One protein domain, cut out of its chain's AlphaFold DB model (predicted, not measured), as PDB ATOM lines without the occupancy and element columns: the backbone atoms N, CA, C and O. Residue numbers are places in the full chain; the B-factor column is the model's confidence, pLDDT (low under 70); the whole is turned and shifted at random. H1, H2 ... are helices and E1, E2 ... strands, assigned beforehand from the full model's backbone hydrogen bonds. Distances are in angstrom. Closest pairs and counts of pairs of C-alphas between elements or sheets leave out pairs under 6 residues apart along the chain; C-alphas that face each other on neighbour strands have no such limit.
ATOM      1  N   ALA A 361      48.923  45.316  60.021       88.19
ATOM      2  CA  ALA A 361      48.782  46.398  59.049       88.19
ATOM      3  C   ALA A 361      48.792  45.862  57.606       88.19
ATOM      4  O   ALA A 361      47.920  46.217  56.817       88.19
ATOM      5  N   SER A 362      49.708  44.941  57.282       91.50
ATOM      6  CA  SER A 362      49.753  44.269  55.978       91.50
ATOM      7  C   SER A 362      48.465  43.489  55.675       91.50
ATOM      8  O   SER A 362      47.907  43.636  54.592       91.50
ATOM      9  N   ASN A 363      47.950  42.710  56.635       92.25
ATOM     10  CA  ASN A 363      46.692  41.965  56.495       92.25
ATOM     11  C   ASN A 363      45.477  42.886  56.306       92.25
ATOM     12  O   ASN A 363      44.562  42.549  55.558       92.25
ATOM     13  N   ASN A 364      45.443  44.037  56.979       90.62
ATOM     14  CA  ASN A 364      44.315  44.959  56.879       90.62
ATOM     15  C   ASN A 364      44.347  45.765  55.578       90.62
ATOM     16  O   ASN A 364      43.294  45.968  54.982       90.62
ATOM     17  N   VAL A 365      45.530  46.122  55.070       90.12
ATOM     18  CA  VAL A 365      45.666  46.677  53.716       90.12
ATOM     19  C   VAL A 365      45.286  45.639  52.650       90.12
ATOM     20  O   VAL A 365      44.495  45.965  51.770       90.12
ATOM     21  N   GLU A 366      45.746  44.383  52.764       93.94
ATOM     22  CA  GLU A 366      45.297  43.280  51.890       93.94
ATOM     23  C   GLU A 366      43.768  43.188  51.882       93.94
ATOM     24  O   GLU A 366      43.164  43.206  50.816       93.94
ATOM     25  N   ARG A 367      43.140  43.180  53.068       92.56
ATOM     26  CA  ARG A 367      41.683  43.106  53.228       92.56
ATOM     27  C   ARG A 367      40.940  44.268  52.562       92.56
ATOM     28  O   ARG A 367      39.845  44.065  52.043       92.56
ATOM     29  N   ILE A 368      41.490  45.481  52.602       91.44
ATOM     30  CA  ILE A 368      40.871  46.666  51.988       91.44
ATOM     31  C   ILE A 368      40.909  46.559  50.457       91.44
ATOM     32  O   ILE A 368      39.895  46.816  49.810       91.44
ATOM     33  N   PHE A 369      42.028  46.097  49.889       93.12
ATOM     34  CA  PHE A 369      42.133  45.821  48.454       93.12
ATOM     35  C   PHE A 369      41.356  44.570  48.015       93.12
ATOM     36  O   PHE A 369      40.905  44.515  46.875       93.12
ATOM     37  N   SER A 370      41.187  43.557  48.872       92.56
ATOM     38  CA  SER A 370      40.533  42.299  48.490       92.56
ATOM     39  C   SER A 370      39.012  42.323  48.586       92.56
ATOM     40  O   SER A 370      38.379  41.517  47.910       92.56
ATOM     41  N   ASN A 371      38.419  43.167  49.438       92.50
ATOM     42  CA  ASN A 371      37.003  43.060  49.795       92.50
ATOM     43  C   ASN A 371      36.105  44.036  49.024       92.50
ATOM     44  O   ASN A 371      36.278  45.256  49.085       92.50
ATOM     45  N   PHE A 372      35.062  43.488  48.404       89.62
ATOM     46  CA  PHE A 372      33.953  44.257  47.839       89.62
ATOM     47  C   PHE A 372      33.073  44.850  48.948       89.62
ATOM     48  O   PHE A 372      32.766  44.180  49.939       89.62
ATOM     49  N   THR A 373      32.637  46.099  48.786       88.94
ATOM     50  CA  THR A 373      31.606  46.704  49.644       88.94
ATOM     51  C   THR A 373      30.206  46.454  49.081       88.94
ATOM     52  O   THR A 373      30.014  46.055  47.934       88.94
ATOM     53  N   GLU A 374      29.186  46.733  49.894       85.62
ATOM     54  CA  GLU A 374      27.782  46.660  49.477       85.62
ATOM     55  C   GLU A 374      27.462  47.607  48.302       85.62
ATOM     56  O   GLU A 374      26.659  47.258  47.438       85.62
ATOM     57  N   SER A 375      28.145  48.758  48.209       84.75
ATOM     58  CA  SER A 375      28.041  49.663  47.056       84.75
ATOM     59  C   SER A 375      28.536  49.011  45.765       84.75
ATOM     60  O   SER A 375      27.842  49.089  44.754       84.75
ATOM     61  N   ASP A 376      29.678  48.318  45.804       83.19
ATOM     62  CA  ASP A 376      30.263  47.651  44.633       83.19
ATOM     63  C   ASP A 376      29.311  46.550  44.125       83.19
ATOM     64  O   ASP A 376      28.979  46.473  42.938       83.19
ATOM     65  N   ASN A 377      28.777  45.764  45.068       77.88
ATOM     66  CA  ASN A 377      27.850  44.656  44.819       77.88
ATOM     67  C   ASN A 377      26.463  45.092  44.311       77.88
ATOM     68  O   ASN A 377      25.734  44.270  43.755       77.88
ATOM     69  N   SER A 378      26.080  46.362  44.483       74.56
ATOM     70  CA  SER A 378      24.768  46.872  44.050       74.56
ATOM     71  C   SER A 378      24.610  46.958  42.522       74.56
ATOM     72  O   SER A 378      23.489  47.047  42.013       74.56
ATOM     73  N   SER A 379      25.716  46.876  41.773       68.00
ATOM     74  CA  SER A 379      25.773  47.019  40.313       68.00
ATOM     75  C   SER A 379      25.337  45.758  39.533       68.00
ATOM     76  O   SER A 379      26.080  45.184  38.743       68.00
ATOM     77  N   ALA A 380      24.075  45.354  39.724       54.06
ATOM     78  CA  ALA A 380      23.262  44.471  38.864       54.06
ATOM     79  C   ALA A 380      23.747  43.034  38.543       54.06
ATOM     80  O   ALA A 380      22.957  42.253  38.012       54.06
ATOM     81  N   PHE A 381      24.980  42.640  38.867       60.56
ATOM     82  CA  PHE A 381      25.504  41.297  38.589       60.56
ATOM     83  C   PHE A 381      26.306  40.773  39.784       60.56
ATOM     84  O   PHE A 381      27.533  40.730  39.757       60.56
ATOM     85  N   VAL A 382      25.582  40.434  40.858       51.56
ATOM     86  CA  VAL A 382      26.129  40.058  42.173       51.56
ATOM     87  C   VAL A 382      27.127  38.899  42.048       51.56
ATOM     88  O   VAL A 382      26.707  37.763  41.798       51.56
ATOM     89  N   PRO A 383      28.427  39.122  42.305       54.31
ATOM     90  CA  PRO A 383      29.335  38.033  42.604       54.31
ATOM     91  C   PRO A 383      28.926  37.468  43.969       54.31
ATOM     92  O   PRO A 383      28.860  38.201  44.954       54.31
ATOM     93  N   THR A 384      28.738  36.155  44.095       65.19
ATOM     94  CA  THR A 384      28.659  35.477  45.411       65.19
ATOM     95  C   THR A 384      30.037  35.395  46.091       65.19
ATOM     96  O   THR A 384      30.345  34.432  46.786       65.19
ATOM     97  N   SER A 385      30.895  36.371  45.802       61.62
ATOM     98  CA  SER A 385      32.352  36.334  45.830       61.62
ATOM     99  C   SER A 385      32.795  37.542  46.668       61.62
ATOM    100  O   SER A 385      32.972  38.634  46.125       61.62
ATOM    101  N   PRO A 386      32.862  37.415  48.006       78.81
ATOM    102  CA  PRO A 386      33.155  38.546  48.885       78.81
ATOM    103  C   PRO A 386      34.601  39.053  48.771       78.81
ATOM    104  O   PRO A 386      34.879  40.161  49.237       78.81
ATOM    105  N   THR A 387      35.517  38.266  48.193       91.69
ATOM    106  CA  THR A 387      36.950  38.580  48.153       91.69
ATOM    107  C   THR A 387      37.593  38.360  46.781       91.69
ATOM    108  O   THR A 387      37.098  37.596  45.957       91.69
ATOM    109  N   PHE A 388      38.767  38.963  46.567       93.75
ATOM    110  CA  PHE A 388      39.635  38.709  45.408       93.75
ATOM    111  C   PHE A 388      39.915  37.215  45.153       93.75
ATOM    112  O   PHE A 388      40.054  36.808  44.004       93.75
ATOM    113  N   TYR A 389      39.969  36.379  46.199       94.44
ATOM    114  CA  TYR A 389      40.205  34.936  46.061       94.44
ATOM    115  C   TYR A 389      39.055  34.186  45.365       94.44
ATOM    116  O   TYR A 389      39.265  33.066  44.899       94.44
ATOM    117  N   ASP A 390      37.873  34.800  45.279       92.88
ATOM    118  CA  ASP A 390      36.651  34.217  44.721       92.88
ATOM    119  C   ASP A 390      36.400  34.638  43.253       92.88
ATOM    120  O   ASP A 390      35.374  34.282  42.668       92.88
ATOM    121  N   ILE A 391      37.329  35.388  42.644       91.31
ATOM    122  CA  ILE A 391      37.267  35.823  41.241       91.31
ATOM    123  C   ILE A 391      37.510  34.622  40.319       91.31
ATOM    124  O   ILE A 391      38.615  34.091  40.253       91.31
ATOM    125  N   VAL A 392      36.487  34.230  39.558       90.94
ATOM    126  CA  VAL A 392      36.542  33.125  38.582       90.94
ATOM    127  C   VAL A 392      36.396  33.631  37.143       90.94
ATOM    128  O   VAL A 392      36.786  32.936  36.205       90.94
ATOM    129  N   THR A 393      35.860  34.836  36.928       89.00
ATOM    130  CA  THR A 393      35.598  35.387  35.587       89.00
ATOM    131  C   THR A 393      36.291  36.725  35.342       89.00
ATOM    132  O   THR A 393      36.517  37.518  36.257       89.00
ATOM    133  N   ALA A 394      36.583  37.013  34.072       86.75
ATOM    134  CA  ALA A 394      37.178  38.278  33.635       86.75
ATOM    135  C   ALA A 394      36.333  39.508  34.027       86.75
ATOM    136  O   ALA A 394      36.880  40.537  34.413       86.75
ATOM    137  N   GLN A 395      35.003  39.380  34.022       86.56
ATOM    138  CA  GLN A 395      34.096  40.433  34.485       86.56
ATOM    139  C   GLN A 395      34.241  40.708  35.992       86.56
ATOM    140  O   GLN A 395      34.252  41.868  36.391       86.56
ATOM    141  N   GLN A 396      34.399  39.670  36.824       88.81
ATOM    142  CA  GLN A 396      34.649  39.833  38.264       88.81
ATOM    143  C   GLN A 396      36.015  40.477  38.535       88.81
ATOM    144  O   GLN A 396      36.134  41.308  39.434       88.81
ATOM    145  N   TYR A 397      37.033  40.144  37.734       91.06
ATOM    146  CA  TYR A 397      38.342  40.800  37.803       91.06
ATOM    147  C   TYR A 397      38.259  42.290  37.443       91.06
ATOM    148  O   TYR A 397      38.818  43.127  38.148       91.06
ATOM    149  N   TRP A 398      37.487  42.640  36.411       88.19
ATOM    150  CA  TRP A 398      37.229  44.037  36.062       88.19
ATOM    151  C   TRP A 398      36.472  44.788  37.165       88.19
ATOM    152  O   TRP A 398      36.896  45.865  37.575       88.19
ATOM    153  N   GLN A 399      35.408  44.192  37.720       88.56
ATOM    154  CA  GLN A 399      34.669  44.749  38.863       88.56
ATOM    155  C   GLN A 399      35.565  44.956  40.095       88.56
ATOM    156  O   GLN A 399      35.372  45.914  40.842       88.56
ATOM    157  N   TRP A 400      36.552  44.083  40.314       92.38
ATOM    158  CA  TRP A 400      37.545  44.242  41.377       92.38
ATOM    159  C   TRP A 400      38.476  45.446  41.135       92.38
ATOM    160  O   TRP A 400      38.721  46.230  42.057       92.38
ATOM    161  N   LEU A 401      38.937  45.634  39.893       91.31
ATOM    162  CA  LEU A 401      39.758  46.781  39.491       91.31
ATOM    163  C   LEU A 401      38.997  48.111  39.645       91.31
ATOM    164  O   LEU A 401      39.526  49.048  40.241       91.31
ATOM    165  N   THR A 402      37.749  48.189  39.174       90.62
ATOM    166  CA  THR A 402      36.926  49.417  39.231       90.62
ATOM    167  C   THR A 402      36.221  49.649  40.574       90.62
ATOM    168  O   THR A 402      35.603  50.690  40.777       90.62
ATOM    169  N   GLY A 403      36.249  48.674  41.485       91.12
ATOM    170  CA  GLY A 403      35.626  48.756  42.808       91.12
ATOM    171  C   GLY A 403      36.681  48.877  43.913       91.12
ATOM    172  O   GLY A 403      37.194  49.976  44.140       91.12
ATOM    173  N   PRO A 404      37.036  47.774  44.604       91.62
ATOM    174  CA  PRO A 404      38.034  47.761  45.673       91.62
ATOM    175  C   PRO A 404      39.357  48.460  45.357       91.62
ATOM    176  O   PRO A 404      39.814  49.256  46.179       91.62
ATOM    177  N   VAL A 405      39.968  48.209  44.193       92.00
ATOM    178  CA  VAL A 405      41.268  48.812  43.843       92.00
ATOM    179  C   VAL A 405      41.118  50.311  43.601       92.00
ATOM    180  O   VAL A 405      41.758  51.097  44.299       92.00
ATOM    181  N   GLN A 406      40.230  50.710  42.684       92.00
ATOM    182  CA  GLN A 406      39.966  52.114  42.361       92.00
ATOM    183  C   GLN A 406      39.630  52.946  43.607       92.00
ATOM    184  O   GLN A 406      40.268  53.968  43.850       92.00
ATOM    185  N   ARG A 407      38.686  52.487  44.439       90.56
ATOM    186  CA  ARG A 407      38.311  53.165  45.691       90.56
ATOM    187  C   ARG A 407      39.508  53.330  46.624       90.56
ATOM    188  O   ARG A 407      39.739  54.410  47.156       90.56
ATOM    189  N   THR A 408      40.277  52.264  46.840       89.81
ATOM    190  CA  THR A 408      41.379  52.277  47.815       89.81
ATOM    191  C   THR A 408      42.527  53.183  47.375       89.81
ATOM    192  O   THR A 408      43.105  53.877  48.211       89.81
ATOM    193  N   LEU A 409      42.839  53.199  46.075       88.50
ATOM    194  CA  LEU A 409      43.892  54.044  45.511       88.50
ATOM    195  C   LEU A 409      43.498  55.527  45.456       88.50
ATOM    196  O   LEU A 409      44.352  56.376  45.693       88.50
ATOM    197  N   LEU A 410      42.231  55.840  45.164       87.75
ATOM    198  CA  LEU A 410      41.777  57.219  44.959       87.75
ATOM    199  C   LEU A 410      41.278  57.909  46.235       87.75
ATOM    200  O   LEU A 410      41.539  59.097  46.408       87.75
ATOM    201  N   ASP A 411      40.597  57.199  47.142       84.25
ATOM    202  CA  ASP A 411      40.068  57.830  48.359       84.25
ATOM    203  C   ASP A 411      41.184  58.177  49.356       84.25
ATOM    204  O   ASP A 411      41.065  59.177  50.067       84.25
ATOM    205  N   GLY A 412      42.228  57.332  49.455       72.06
ATOM    206  CA  GLY A 412      43.426  57.450  50.315       72.06
ATOM    207  C   GLY A 412      43.190  57.441  51.840       72.06
ATOM    208  O   GLY A 412      43.953  56.865  52.618       72.06
ATOM    209  N   THR A 413      42.096  58.048  52.283       72.75
ATOM    210  CA  THR A 413      41.637  58.213  53.666       72.75
ATOM    211  C   THR A 413      41.259  56.888  54.326       72.75
ATOM    212  O   THR A 413      41.508  56.706  55.520       72.75
ATOM    213  N   SER A 414      40.723  55.935  53.560       69.75
ATOM    214  CA  SER A 414      40.451  54.562  54.001       69.75
ATOM    215  C   SER A 414      41.735  53.842  54.428       69.75
ATOM    216  O   SER A 414      41.775  53.245  55.501       69.75
ATOM    217  N   LEU A 415      42.807  53.992  53.646       73.56
ATOM    218  CA  LEU A 415      44.127  53.416  53.905       73.56
ATOM    219  C   LEU A 415      44.816  54.066  55.119       73.56
ATOM    220  O   LEU A 415      45.373  53.380  55.980       73.56
ATOM    221  N   ALA A 416      44.753  55.398  55.207       70.00
ATOM    222  CA  ALA A 416      45.347  56.155  56.308       70.00
ATOM    223  C   ALA A 416      44.648  55.873  57.652       70.00
ATOM    224  O   ALA A 416      45.314  55.641  58.664       70.00
ATOM    225  N   SER A 417      43.311  55.855  57.665       70.38
ATOM    226  CA  SER A 417      42.524  55.612  58.880       70.38
ATOM    227  C   SER A 417      42.679  54.184  59.406       70.38
ATOM    228  O   SER A 417      42.866  54.009  60.611       70.38
ATOM    229  N   SER A 418      42.699  53.166  58.535       65.06
ATOM    230  CA  SER A 418      42.926  51.780  58.962       65.06
ATOM    231  C   SER A 418      44.305  51.589  59.597       65.06
ATOM    232  O   SER A 418      44.395  51.087  60.718       65.06
ATOM    233  N   MET A 419      45.378  52.066  58.946       63.56
ATOM    234  CA  MET A 419      46.738  51.953  59.490       63.56
ATOM    235  C   MET A 419      46.870  52.616  60.870       63.56
ATOM    236  O   MET A 419      47.514  52.059  61.761       63.56
ATOM    237  N   GLN A 420      46.246  53.781  61.075       64.00
ATOM    238  CA  GLN A 420      46.271  54.467  62.370       64.00
ATOM    239  C   GLN A 420      45.529  53.684  63.462       64.00
ATOM    240  O   GLN A 420      46.059  53.538  64.567       64.00
ATOM    241  N   ILE A 421      44.336  53.153  63.169       64.19
ATOM    242  CA  ILE A 421      43.504  52.425  64.143       64.19
ATOM    243  C   ILE A 421      44.221  51.171  64.662       64.19
ATOM    244  O   ILE A 421      44.249  50.937  65.872       64.19
ATOM    245  N   ASP A 422      44.848  50.384  63.787       59.00
ATOM    246  CA  ASP A 422      45.518  49.141  64.192       59.00
ATOM    247  C   ASP A 422      46.818  49.378  64.963       59.00
ATOM    248  O   ASP A 422      47.154  48.630  65.890       59.00
ATOM    249  N   ILE A 423      47.537  50.453  64.637       59.72
ATOM    250  CA  ILE A 423      48.729  50.859  65.383       59.72
ATOM    251  C   ILE A 423      48.325  51.393  66.759       59.72
ATOM    252  O   ILE A 423      48.912  50.971  67.754       59.72
ATOM    253  N   LEU A 424      47.267  52.204  66.863       57.72
ATOM    254  CA  LEU A 424      46.682  52.610  68.148       57.72
ATOM    255  C   LEU A 424      46.235  51.401  68.984       57.72
ATOM    256  O   LEU A 424      46.504  51.357  70.187       57.72
ATOM    257  N   ARG A 425      45.624  50.384  68.365       62.69
ATOM    258  CA  ARG A 425      45.210  49.129  69.022       62.69
ATOM    259  C   ARG A 425      46.401  48.284  69.490       62.69
ATOM    260  O   ARG A 425      46.375  47.719  70.585       62.69
ATOM    261  N   THR A 426      47.472  48.221  68.700       58.44
ATOM    262  CA  THR A 426      48.691  47.478  69.068       58.44
ATOM    263  C   THR A 426      49.506  48.208  70.141       58.44
ATOM    264  O   THR A 426      50.051  47.583  71.051       58.44
ATOM    265  N   LEU A 427      49.556  49.541  70.085       59.62
ATOM    266  CA  LEU A 427      50.183  50.366  71.114       59.62
ATOM    267  C   LEU A 427      49.400  50.302  72.425       59.62
ATOM    268  O   LEU A 427      50.013  50.064  73.460       59.62
ATOM    269  N   THR A 428      48.067  50.419  72.409       60.62
ATOM    270  CA  THR A 428      47.253  50.278  73.633       60.62
ATOM    271  C   THR A 428      47.350  48.879  74.234       60.62
ATOM    272  O   THR A 428      47.507  48.774  75.444       60.62
ATOM    273  N   THR A 429      47.349  47.804  73.441       63.47
ATOM    274  CA  THR A 429      47.539  46.442  73.986       63.47
ATOM    275  C   THR A 429      48.933  46.230  74.585       63.47
ATOM    276  O   THR A 429      49.028  45.691  75.690       63.47
ATOM    277  N   ARG A 430      50.012  46.720  73.950       57.12
ATOM    278  CA  ARG A 430      51.356  46.724  74.566       57.12
ATOM    279  C   ARG A 430      51.402  47.586  75.833       57.12
ATOM    280  O   ARG A 430      51.968  47.153  76.831       57.12
ATOM    281  N   PHE A 431      50.777  48.763  75.823       52.97
ATOM    282  CA  PHE A 431      50.755  49.684  76.961       52.97
ATOM    283  C   PHE A 431      49.959  49.121  78.145       52.97
ATOM    284  O   PHE A 431      50.411  49.220  79.278       52.97
ATOM    285  N   VAL A 432      48.823  48.459  77.901       61.56
ATOM    286  CA  VAL A 432      48.034  47.759  78.932       61.56
ATOM    287  C   VAL A 432      48.816  46.573  79.501       61.56
ATOM    288  O   VAL A 432      48.883  46.425  80.721       61.56
ATOM    289  N   ALA A 433      49.479  45.775  78.657       57.09
ATOM    290  CA  ALA A 433      50.343  44.689  79.121       57.09
ATOM    291  C   ALA A 433      51.509  45.214  79.986       57.09
ATOM    292  O   ALA A 433      51.749  44.698  81.076       57.09
ATOM    293  N   TYR A 632      51.648  50.931  33.284       85.94
ATOM    294  CA  TYR A 632      51.440  51.717  34.498       85.94
ATOM    295  C   TYR A 632      49.998  52.229  34.550       85.94
ATOM    296  O   TYR A 632      49.462  52.669  33.536       85.94
ATOM    297  N   LEU A 633      49.388  52.182  35.735       87.38
ATOM    298  CA  LEU A 633      48.097  52.816  36.010       87.38
ATOM    299  C   LEU A 633      48.348  54.224  36.557       87.38
ATOM    300  O   LEU A 633      49.057  54.370  37.553       87.38
ATOM    301  N   ASP A 634      47.775  55.248  35.924       86.19
ATOM    302  CA  ASP A 634      47.878  56.628  36.402       86.19
ATOM    303  C   ASP A 634      46.833  56.878  37.495       86.19
ATOM    304  O   ASP A 634      45.629  56.813  37.265       86.19
ATOM    305  N   VAL A 635      47.308  57.174  38.702       84.25
ATOM    306  CA  VAL A 635      46.474  57.473  39.878       84.25
ATOM    307  C   VAL A 635      46.449  58.986  40.169       84.25
ATOM    308  O   VAL A 635      45.718  59.447  41.041       84.25
ATOM    309  N   THR A 636      47.244  59.792  39.454       82.00
ATOM    310  CA  THR A 636      47.566  61.175  39.850       82.00
ATOM    311  C   THR A 636      46.439  62.179  39.609       82.00
ATOM    312  O   THR A 636      46.300  63.127  40.380       82.00
ATOM    313  N   ASN A 637      45.599  61.960  38.591       82.44
ATOM    314  CA  ASN A 637      44.525  62.885  38.195       82.44
ATOM    315  C   ASN A 637      43.111  62.346  38.506       82.44
ATOM    316  O   ASN A 637      42.145  62.652  37.807       82.44
ATOM    317  N   GLY A 638      42.970  61.543  39.565       85.81
ATOM    318  CA  GLY A 638      41.669  61.069  40.048       85.81
ATOM    319  C   GLY A 638      41.052  59.936  39.215       85.81
ATOM    320  O   GLY A 638      41.742  59.189  38.521       85.81
ATOM    321  N   THR A 639      39.725  59.794  39.299       87.69
ATOM    322  CA  THR A 639      38.966  58.696  38.671       87.69
ATOM    323  C   THR A 639      39.113  58.629  37.155       87.69
ATOM    324  O   THR A 639      39.176  57.529  36.614       87.69
ATOM    325  N   GLU A 640      39.163  59.770  36.464       89.19
ATOM    326  CA  GLU A 640      39.179  59.807  34.997       89.19
ATOM    327  C   GLU A 640      40.508  59.311  34.414       89.19
ATOM    328  O   GLU A 640      40.493  58.497  33.495       89.19
ATOM    329  N   ALA A 641      41.653  59.715  34.974       88.75
ATOM    330  CA  ALA A 641      42.954  59.222  34.512       88.75
ATOM    331  C   ALA A 641      43.205  57.758  34.894       88.75
ATOM    332  O   ALA A 641      43.759  57.004  34.089       88.75
ATOM    333  N   PHE A 642      42.715  57.322  36.060       89.69
ATOM    334  CA  PHE A 642      42.732  55.906  36.417       89.69
ATOM    335  C   PHE A 642      41.968  55.079  35.380       89.69
ATOM    336  O   PHE A 642      42.526  54.135  34.827       89.69
ATOM    337  N   LEU A 643      40.736  55.472  35.040       88.88
ATOM    338  CA  LEU A 643      39.939  54.780  34.025       88.88
ATOM    339  C   LEU A 643      40.572  54.860  32.627       88.88
ATOM    340  O   LEU A 643      40.639  53.838  31.955       88.88
ATOM    341  N   ALA A 644      41.124  56.004  32.216       89.38
ATOM    342  CA  ALA A 644      41.813  56.135  30.929       89.38
ATOM    343  C   ALA A 644      43.064  55.236  30.829       89.38
ATOM    344  O   ALA A 644      43.297  54.607  29.798       89.38
ATOM    345  N   SER A 645      43.852  55.118  31.905       88.69
ATOM    346  CA  SER A 645      44.995  54.190  31.951       88.69
ATOM    347  C   SER A 645      44.565  52.718  32.034       88.69
ATOM    348  O   SER A 645      45.262  51.840  31.526       88.69
ATOM    349  N   LEU A 646      43.382  52.438  32.589       87.62
ATOM    350  CA  LEU A 646      42.765  51.112  32.578       87.62
ATOM    351  C   LEU A 646      42.264  50.743  31.167       87.62
ATOM    352  O   LEU A 646      42.461  49.614  30.723       87.62
ATOM    353  N   GLU A 647      41.695  51.701  30.429       85.19
ATOM    354  CA  GLU A 647      41.276  51.540  29.030       85.19
ATOM    355  C   GLU A 647      42.460  51.248  28.094       85.19
ATOM    356  O   GLU A 647      42.329  50.429  27.184       85.19
ATOM    357  N   THR A 648      43.648  51.821  28.335       82.44
ATOM    358  CA  THR A 648      44.842  51.482  27.537       82.44
ATOM    359  C   THR A 648      45.367  50.066  27.781       82.44
ATOM    360  O   THR A 648      46.029  49.517  26.904       82.44
ATOM    361  N   LEU A 649      45.054  49.446  28.928       75.94
ATOM    362  CA  LEU A 649      45.343  48.023  29.171       75.94
ATOM    363  C   LEU A 649      44.359  47.107  28.430       75.94
ATOM    364  O   LEU A 649      44.687  45.965  28.106       75.94
ATOM    365  N   THR A 650      43.147  47.589  28.152       71.19
ATOM    366  CA  THR A 650      42.145  46.860  27.371       71.19
ATOM    367  C   THR A 650      42.368  47.098  25.883       71.19
ATOM    368  O   THR A 650      41.723  47.942  25.268       71.19
ATOM    369  N   ALA A 651      43.302  46.340  25.303       53.91
ATOM    370  CA  ALA A 651      43.917  46.586  23.992       53.91
ATOM    371  C   ALA A 651      42.984  46.661  22.754       53.91
ATOM    372  O   ALA A 651      43.471  46.889  21.645       53.91
ATOM    373  N   SER A 652      41.662  46.508  22.895       48.44
ATOM    374  CA  SER A 652      40.703  46.965  21.882       48.44
ATOM    375  C   SER A 652      39.328  47.295  22.482       48.44
ATOM    376  O   SER A 652      38.730  46.427  23.118       48.44
ATOM    377  N   PRO A 653      38.734  48.471  22.185       50.44
ATOM    378  CA  PRO A 653      37.353  48.786  22.564       50.44
ATOM    379  C   PRO A 653      36.294  47.980  21.783       50.44
ATOM    380  O   PRO A 653      35.100  48.157  22.017       50.44
ATOM    381  N   SER A 654      36.695  47.126  20.829       48.19
ATOM    382  CA  SER A 654      35.778  46.311  20.017       48.19
ATOM    383  C   SER A 654      35.588  44.870  20.502       48.19
ATOM    384  O   SER A 654      34.732  44.180  19.952       48.19
ATOM    385  N   GLU A 655      36.371  44.393  21.474       54.19
ATOM    386  CA  GLU A 655      36.253  43.028  22.011       54.19
ATOM    387  C   GLU A 655      35.973  43.051  23.523       54.19
ATOM    388  O   GLU A 655      36.591  43.826  24.255       54.19
ATOM    389  N   PRO A 656      35.043  42.218  24.031       55.03
ATOM    390  CA  PRO A 656      34.734  42.173  25.457       55.03
ATOM    391  C   PRO A 656      35.920  41.586  26.232       55.03
ATOM    392  O   PRO A 656      36.189  40.400  26.075       55.03
ATOM    393  N   PHE A 657      36.591  42.419  27.047       57.94
ATOM    394  CA  PHE A 657      37.761  42.125  27.903       57.94
ATOM    395  C   PHE A 657      38.297  40.689  27.763       57.94
ATOM    396  O   PHE A 657      38.052  39.813  28.600       57.94
ATOM    397  N   THR A 658      39.015  40.425  26.671       61.19
ATOM    398  CA  THR A 658      39.708  39.154  26.503       61.19
ATOM    399  C   THR A 658      40.962  39.223  27.362       61.19
ATOM    400  O   THR A 658      41.820  40.080  27.171       61.19
ATOM    401  N   PHE A 659      41.057  38.340  28.359       66.69
ATOM    402  CA  PHE A 659      42.238  38.225  29.215       66.69
ATOM    403  C   PHE A 659      43.410  37.708  28.362       66.69
ATOM    404  O   PHE A 659      43.645  36.502  28.248       66.69
ATOM    405  N   GLN A 660      44.086  38.631  27.673       64.50
ATOM    406  CA  GLN A 660      45.141  38.349  26.707       64.50
ATOM    407  C   GLN A 660      46.436  38.038  27.457       64.50
ATOM    408  O   GLN A 660      47.269  38.898  27.726       64.50
ATOM    409  N   GLY A 661      46.569  36.779  27.859       73.19
ATOM    410  CA  GLY A 661      47.725  36.299  28.595       73.19
ATOM    411  C   GLY A 661      47.407  35.067  29.426       73.19
ATOM    412  O   GLY A 661      46.254  34.722  29.687       73.19
ATOM    413  N   SER A 662      48.465  34.393  29.852       84.12
ATOM    414  CA  SER A 662      48.367  33.210  30.712       84.12
ATOM    415  C   SER A 662      48.316  33.584  32.195       84.12
ATOM    416  O   SER A 662      47.806  32.812  33.005       84.12
ATOM    417  N   ALA A 663      48.810  34.776  32.539       91.50
ATOM    418  CA  ALA A 663      48.596  35.441  33.814       91.50
ATOM    419  C   ALA A 663      48.751  36.964  33.664       91.50
ATOM    420  O   ALA A 663      49.408  37.432  32.735       91.50
ATOM    421  N   GLN A 664      48.173  37.718  34.597       91.50
ATOM    422  CA  GLN A 664      48.362  39.160  34.778       91.50
ATOM    423  C   GLN A 664      48.670  39.427  36.255       91.50
ATOM    424  O   GLN A 664      48.066  38.802  37.127       91.50
ATOM    425  N   GLN A 665      49.595  40.345  36.546       92.62
ATOM    426  CA  GLN A 665      49.971  40.711  37.913       92.62
ATOM    427  C   GLN A 665      49.822  42.217  38.126       92.62
ATOM    428  O   GLN A 665      50.633  42.993  37.623       92.62
ATOM    429  N   LEU A 666      48.854  42.629  38.945       93.06
ATOM    430  CA  LEU A 666      48.833  43.989  39.478       93.06
ATOM    431  C   LEU A 666      49.766  44.057  40.693       93.06
ATOM    432  O   LEU A 666      49.590  43.318  41.660       93.06
ATOM    433  N   THR A 667      50.761  44.942  40.648       92.62
ATOM    434  CA  THR A 667      51.660  45.204  41.780       92.62
ATOM    435  C   THR A 667      51.338  46.567  42.376       92.62
ATOM    436  O   THR A 667      51.447  47.574  41.686       92.62
ATOM    437  N   ILE A 668      50.952  46.599  43.651       91.62
ATOM    438  CA  ILE A 668      50.636  47.823  44.391       91.62
ATOM    439  C   ILE A 668      51.699  48.027  45.470       91.62
ATOM    440  O   ILE A 668      51.877  47.172  46.339       91.62
ATOM    441  N   VAL A 669      52.392  49.166  45.425       91.44
ATOM    442  CA  VAL A 669      53.378  49.574  46.433       91.44
ATOM    443  C   VAL A 669      52.747  50.627  47.340       91.44
ATOM    444  O   VAL A 669      52.317  51.679  46.879       91.44
ATOM    445  N   VAL A 670      52.690  50.343  48.640       91.19
ATOM    446  CA  VAL A 670      52.117  51.220  49.667       91.19
ATOM    447  C   VAL A 670      53.193  51.567  50.686       91.19
ATOM    448  O   VAL A 670      53.688  50.687  51.388       91.19
ATOM    449  N   TYR A 671      53.521  52.848  50.832       90.19
ATOM    450  CA  TYR A 671      54.363  53.318  51.931       90.19
ATOM    451  C   TYR A 671      53.507  53.689  53.151       90.19
ATOM    452  O   TYR A 671      52.723  54.634  53.121       90.19
ATOM    453  N   GLY A 672      53.667  52.943  54.242       89.38
ATOM    454  CA  GLY A 672      53.107  53.277  55.545       89.38
ATOM    455  C   GLY A 672      54.103  54.084  56.370       89.38
ATOM    456  O   GLY A 672      55.038  53.519  56.935       89.38
ATOM    457  N   ALA A 673      53.862  55.389  56.507       86.81
ATOM    458  CA  ALA A 673      54.725  56.283  57.283       86.81
ATOM    459  C   ALA A 673      54.778  55.934  58.784       86.81
ATOM    460  O   ALA A 673      55.832  56.020  59.404       86.81
ATOM    461  N   THR A 674      53.662  55.505  59.387       84.38
ATOM    462  CA  THR A 674      53.601  55.181  60.827       84.38
ATOM    463  C   THR A 674      54.396  53.927  61.227       84.38
ATOM    464  O   THR A 674      55.093  53.990  62.236       84.38
ATOM    465  N   PRO A 675      54.346  52.794  60.491       87.06
ATOM    466  CA  PRO A 675      55.264  51.673  60.709       87.06
ATOM    467  C   PRO A 675      56.642  51.866  60.046       87.06
ATOM    468  O   PRO A 675      57.434  50.929  60.086       87.06
ATOM    469  N   ASN A 676      56.888  53.016  59.397       89.38
ATOM    470  CA  ASN A 676      58.032  53.289  58.521       89.38
ATOM    471  C   ASN A 676      58.375  52.085  57.622       89.38
ATOM    472  O   ASN A 676      59.465  51.515  57.681       89.38
ATOM    473  N   ALA A 677      57.389  51.629  56.846       90.88
ATOM    474  CA  ALA A 677      57.489  50.389  56.085       90.88
ATOM    475  C   ALA A 677      56.817  50.488  54.714       90.88
ATOM    476  O   ALA A 677      55.784  51.136  54.558       90.88
ATOM    477  N   ILE A 678      57.388  49.799  53.729       91.38
ATOM    478  CA  ILE A 678      56.814  49.622  52.396       91.38
ATOM    479  C   ILE A 678      56.155  48.248  52.342       91.38
ATOM    480  O   ILE A 678      56.797  47.228  52.583       91.38
ATOM    481  N   PHE A 679      54.875  48.221  52.002       92.81
ATOM    482  CA  PHE A 679      54.106  47.018  51.727       92.81
ATOM    483  C   PHE A 679      53.977  46.877  50.212       92.81
ATOM    484  O   PHE A 679      53.547  47.817  49.545       92.81
ATOM    485  N   ILE A 680      54.345  45.724  49.663       93.06
ATOM    486  CA  ILE A 680      54.202  45.430  48.237       93.06
ATOM    487  C   ILE A 680      53.226  44.270  48.099       93.06
ATOM    488  O   ILE A 680      53.472  43.180  48.614       93.06
ATOM    489  N   PHE A 681      52.110  44.518  47.420       94.75
ATOM    490  CA  PHE A 681      51.062  43.538  47.166       94.75
ATOM    491  C   PHE A 681      51.077  43.151  45.692       94.75
ATOM    492  O   PHE A 681      50.968  44.011  44.821       94.75
ATOM    493  N   HIS A 682      51.185  41.858  45.424       94.75
ATOM    494  CA  HIS A 682      51.138  41.275  44.093       94.75
ATOM    495  C   HIS A 682      49.832  40.494  43.954       94.75
ATOM    496  O   HIS A 682      49.682  39.400  44.499       94.75
ATOM    497  N   PHE A 683      48.884  41.067  43.223       95.81
ATOM    498  CA  PHE A 683      47.625  40.434  42.856       95.81
ATOM    499  C   PHE A 683      47.826  39.744  41.509       95.81
ATOM    500  O   PHE A 683      47.724  40.368  40.454       95.81
ATOM    501  N   LEU A 684      48.180  38.462  41.560       95.69
ATOM    502  CA  LEU A 684      48.355  37.614  40.389       95.69
ATOM    503  C   LEU A 684      47.025  36.938  40.053       95.69
ATOM    504  O   LEU A 684      46.394  36.327  40.914       95.69
ATOM    505  N   VAL A 685      46.626  36.996  38.792       95.38
ATOM    506  CA  VAL A 685      45.492  36.241  38.263       95.38
ATOM    507  C   VAL A 685      45.993  35.378  37.120       95.38
ATOM    508  O   VAL A 685      46.580  35.886  36.171       95.38
ATOM    509  N   GLU A 686      45.792  34.069  37.217       93.94
ATOM    510  CA  GLU A 686      46.203  33.095  36.201       93.94
ATOM    511  C   GLU A 686      44.988  32.624  35.398       93.94
ATOM    512  O   GLU A 686      43.917  32.398  35.962       93.94
ATOM    513  N   ASN A 687      45.145  32.420  34.092       90.69
ATOM    514  CA  ASN A 687      44.097  31.832  33.264       90.69
ATOM    515  C   ASN A 687      44.214  30.300  33.287       90.69
ATOM    516  O   ASN A 687      45.215  29.731  32.847       90.69
ATOM    517  N   SER A 688      43.197  29.615  33.812       88.25
ATOM    518  CA  SER A 688      43.160  28.151  33.816       88.25
ATOM    519  C   SER A 688      42.938  27.576  32.420       88.25
ATOM    520  O   SER A 688      42.346  28.201  31.546       88.25
ATOM    521  N   LEU A 689      43.308  26.306  32.229       78.44
ATOM    522  CA  LEU A 689      43.014  25.563  30.993       78.44
ATOM    523  C   LEU A 689      41.502  25.445  30.689       78.44
ATOM    524  O   LEU A 689      41.127  25.063  29.585       78.44
ATOM    525  N   SER A 690      40.641  25.754  31.663       78.25
ATOM    526  CA  SER A 690      39.181  25.841  31.533       78.25
ATOM    527  C   SER A 690      38.655  27.243  31.183       78.25
ATOM    528  O   SER A 690      37.444  27.405  31.071       78.25
ATOM    529  N   GLY A 691      39.517  28.259  31.050       79.38
ATOM    530  CA  GLY A 691      39.123  29.660  30.828       79.38
ATOM    531  C   GLY A 691      38.618  30.396  32.077       79.38
ATOM    532  O   GLY A 691      38.312  31.582  32.012       79.38
ATOM    533  N   GLY A 692      38.522  29.706  33.219       87.12
ATOM    534  CA  GLY A 692      38.282  30.328  34.521       87.12
ATOM    535  C   GLY A 692      39.563  30.941  35.088       87.12
ATOM    536  O   GLY A 692      40.655  30.413  34.864       87.12
ATOM    537  N   LEU A 693      39.435  32.024  35.838       92.19
ATOM    538  CA  LEU A 693      40.554  32.707  36.473       92.19
ATOM    539  C   LEU A 693      40.911  32.067  37.821       92.19
ATOM    540  O   LEU A 693      40.052  31.538  38.527       92.19
ATOM    541  N   VAL A 694      42.200  32.094  38.156       95.12
ATOM    542  CA  VAL A 694      42.758  31.564  39.403       95.12
ATOM    543  C   VAL A 694      43.552  32.680  40.098       95.12
ATOM    544  O   VAL A 694      44.703  32.937  39.741       95.12
ATOM    545  N   PRO A 695      42.942  33.378  41.071       96.25
ATOM    546  CA  PRO A 695      43.565  34.485  41.786       96.25
ATOM    547  C   PRO A 695      44.523  33.994  42.877       96.25
ATOM    548  O   PRO A 695      44.251  33.024  43.596       96.25
ATOM    549  N   THR A 696      45.639  34.697  43.036       95.94
ATOM    550  CA  THR A 696      46.674  34.473  44.050       95.94
ATOM    551  C   THR A 696      47.199  35.827  44.526       95.94
ATOM    552  O   THR A 696      47.631  36.641  43.716       95.94
ATOM    553  N   ILE A 697      47.179  36.075  45.838       95.25
ATOM    554  CA  ILE A 697      47.825  37.249  46.436       95.25
ATOM    555  C   ILE A 697      49.170  36.805  47.003       95.25
ATOM    556  O   ILE A 697      49.236  35.860  47.790       95.25
ATOM    557  N   HIS A 698      50.236  37.507  46.632       94.12
ATOM    558  CA  HIS A 698      51.509  37.480  47.347       94.12
ATOM    559  C   HIS A 698      51.763  38.862  47.950       94.12
ATOM    560  O   HIS A 698      51.347  39.876  47.390       94.12
ATOM    561  N   LYS A 699      52.421  38.918  49.106       92.88
ATOM    562  CA  LYS A 699      52.758  40.182  49.763       92.88
ATOM    563  C   LYS A 699      54.145  40.110  50.373       92.88
ATOM    564  O   LYS A 699      54.467  39.161  51.087       92.88
ATOM    565  N   ASP A 700      54.942  41.130  50.109       91.25
ATOM    566  CA  ASP A 700      56.232  41.343  50.748       91.25
ATOM    567  C   ASP A 700      56.173  42.654  51.554       91.25
ATOM    568  O   ASP A 700      55.465  43.595  51.187       91.25
ATOM    569  N   VAL A 701      56.888  42.729  52.681       91.19
ATOM    570  CA  VAL A 701      56.904  43.926  53.537       91.19
ATOM    571  C   VAL A 701      58.330  44.263  53.952       91.19
ATOM    572  O   VAL A 701      59.062  43.403  54.440       91.19
ATOM    573  N   PHE A 702      58.703  45.530  53.787       88.38
ATOM    574  CA  PHE A 702      60.041  46.062  54.032       88.38
ATOM    575  C   PHE A 702      59.955  47.127  55.107       88.38
ATOM    576  O   PHE A 702      59.365  48.180  54.888       88.38
ATOM    577  N   GLN A 703      60.558  46.873  56.261       89.56
ATOM    578  CA  GLN A 703      60.778  47.923  57.246       89.56
ATOM    579  C   GLN A 703      61.933  48.812  56.750       89.56
ATOM    580  O   GLN A 703      62.986  48.297  56.373       89.56
ATOM    581  N   LEU A 704      61.713  50.127  56.702       88.69
ATOM    582  CA  LEU A 704      62.707  51.131  56.304       88.69
ATOM    583  C   LEU A 704      63.518  51.659  57.492       88.69
ATOM    584  O   LEU A 704      64.491  52.385  57.287       88.69
TER     585      LEU A 704
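AT A GLANCE: This is residues 361 to 433 and 632 to 704 of the 888 residues of the protein "Hypothetical protein" of Symbiodinium sp. CCMP2592 (UniProt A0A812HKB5). What shape do these atoms make? Three long antiparallel strands, E1, E2 and E3, form a twisted wall with helices H1 and H3 packed over one face, and H5 packs on H3. Residues 424 to 433 of H4 stick out as an arm. What is it built of, and how large is it? The printed part has 146 residues, with five named helices followed by three named strands in the order E1 E2 E3, and its class is mixed. It is compact, with a radius of gyration of the C-alphas of 16.7 A, yet elongated, spanning 58 by 33 by 31 A.

IN THESE COORDINATES: Where are the helices? H1 is residues 361 to 370, from C-alpha 361 at (48.782, 46.398, 59.049), and H2 is residues 374 to 377. H3, residues 394 to 411, is 24.6 A long, and H4, residues 413 to 433, is 30.1 A, ending at (50.343, 44.689, 79.121). H5 is residues 638 to 649, 17.4 A. Where are the strands? E1 is residues 663 to 672, 28.5 A; E2 is 677 to 687, 32.3 A; E3 is 693 to 703, 32.7 A, ending at (60.778, 47.923, 57.246).

HOW THE PARTS SIT: What does H1 meet? It is on the sheet at a height of 9.2 A, and touches H3 residues 400 to 408 alone at a steep tilt of 50 degrees, opposite ways, the closest C-alphas, Phe 369 and Pro 404, being 5.3 A apart. It touches H4 residues 415 to 423 alone, closest at C-alphas Ala 361 and Met 419, 5.9 A. What surrounds H3, the hub? H3 lies on the same face as H1, in two layers, helices on one face of a sheet, at a height of 10.8 A. It touches H5, closest at C-alphas Leu 410 and Gly 638, 6.2 A, and only just touches H2, with 3 pairs of C-alphas within 8 A, closest at Asp 376 and Gly 403, 5.8 A. How do the backbones pair? The strands make a meander, each the antiparallel neighbour of the one before, with N 668 and O 681 at 2.8 A and N 682 and O 698 at 2.8 A. Every O i to N i+4 pair is within hydrogen-bond range in H1 and H4, against 12 of 14 in H3 and 7 of 8 in H5; H2 is too short for such a pair.

THE WHOLE: Where is the cut? Residues 434 to 631 are not printed, and C-alphas 433 and 632 are 45.2 A apart. Which links are long, and where is confidence low? Those from H2 to H3 and from H5 to E1 are long; pLDDT is under 70 at residues 379 to 385, 414, 418 to 433 and 651 to 660.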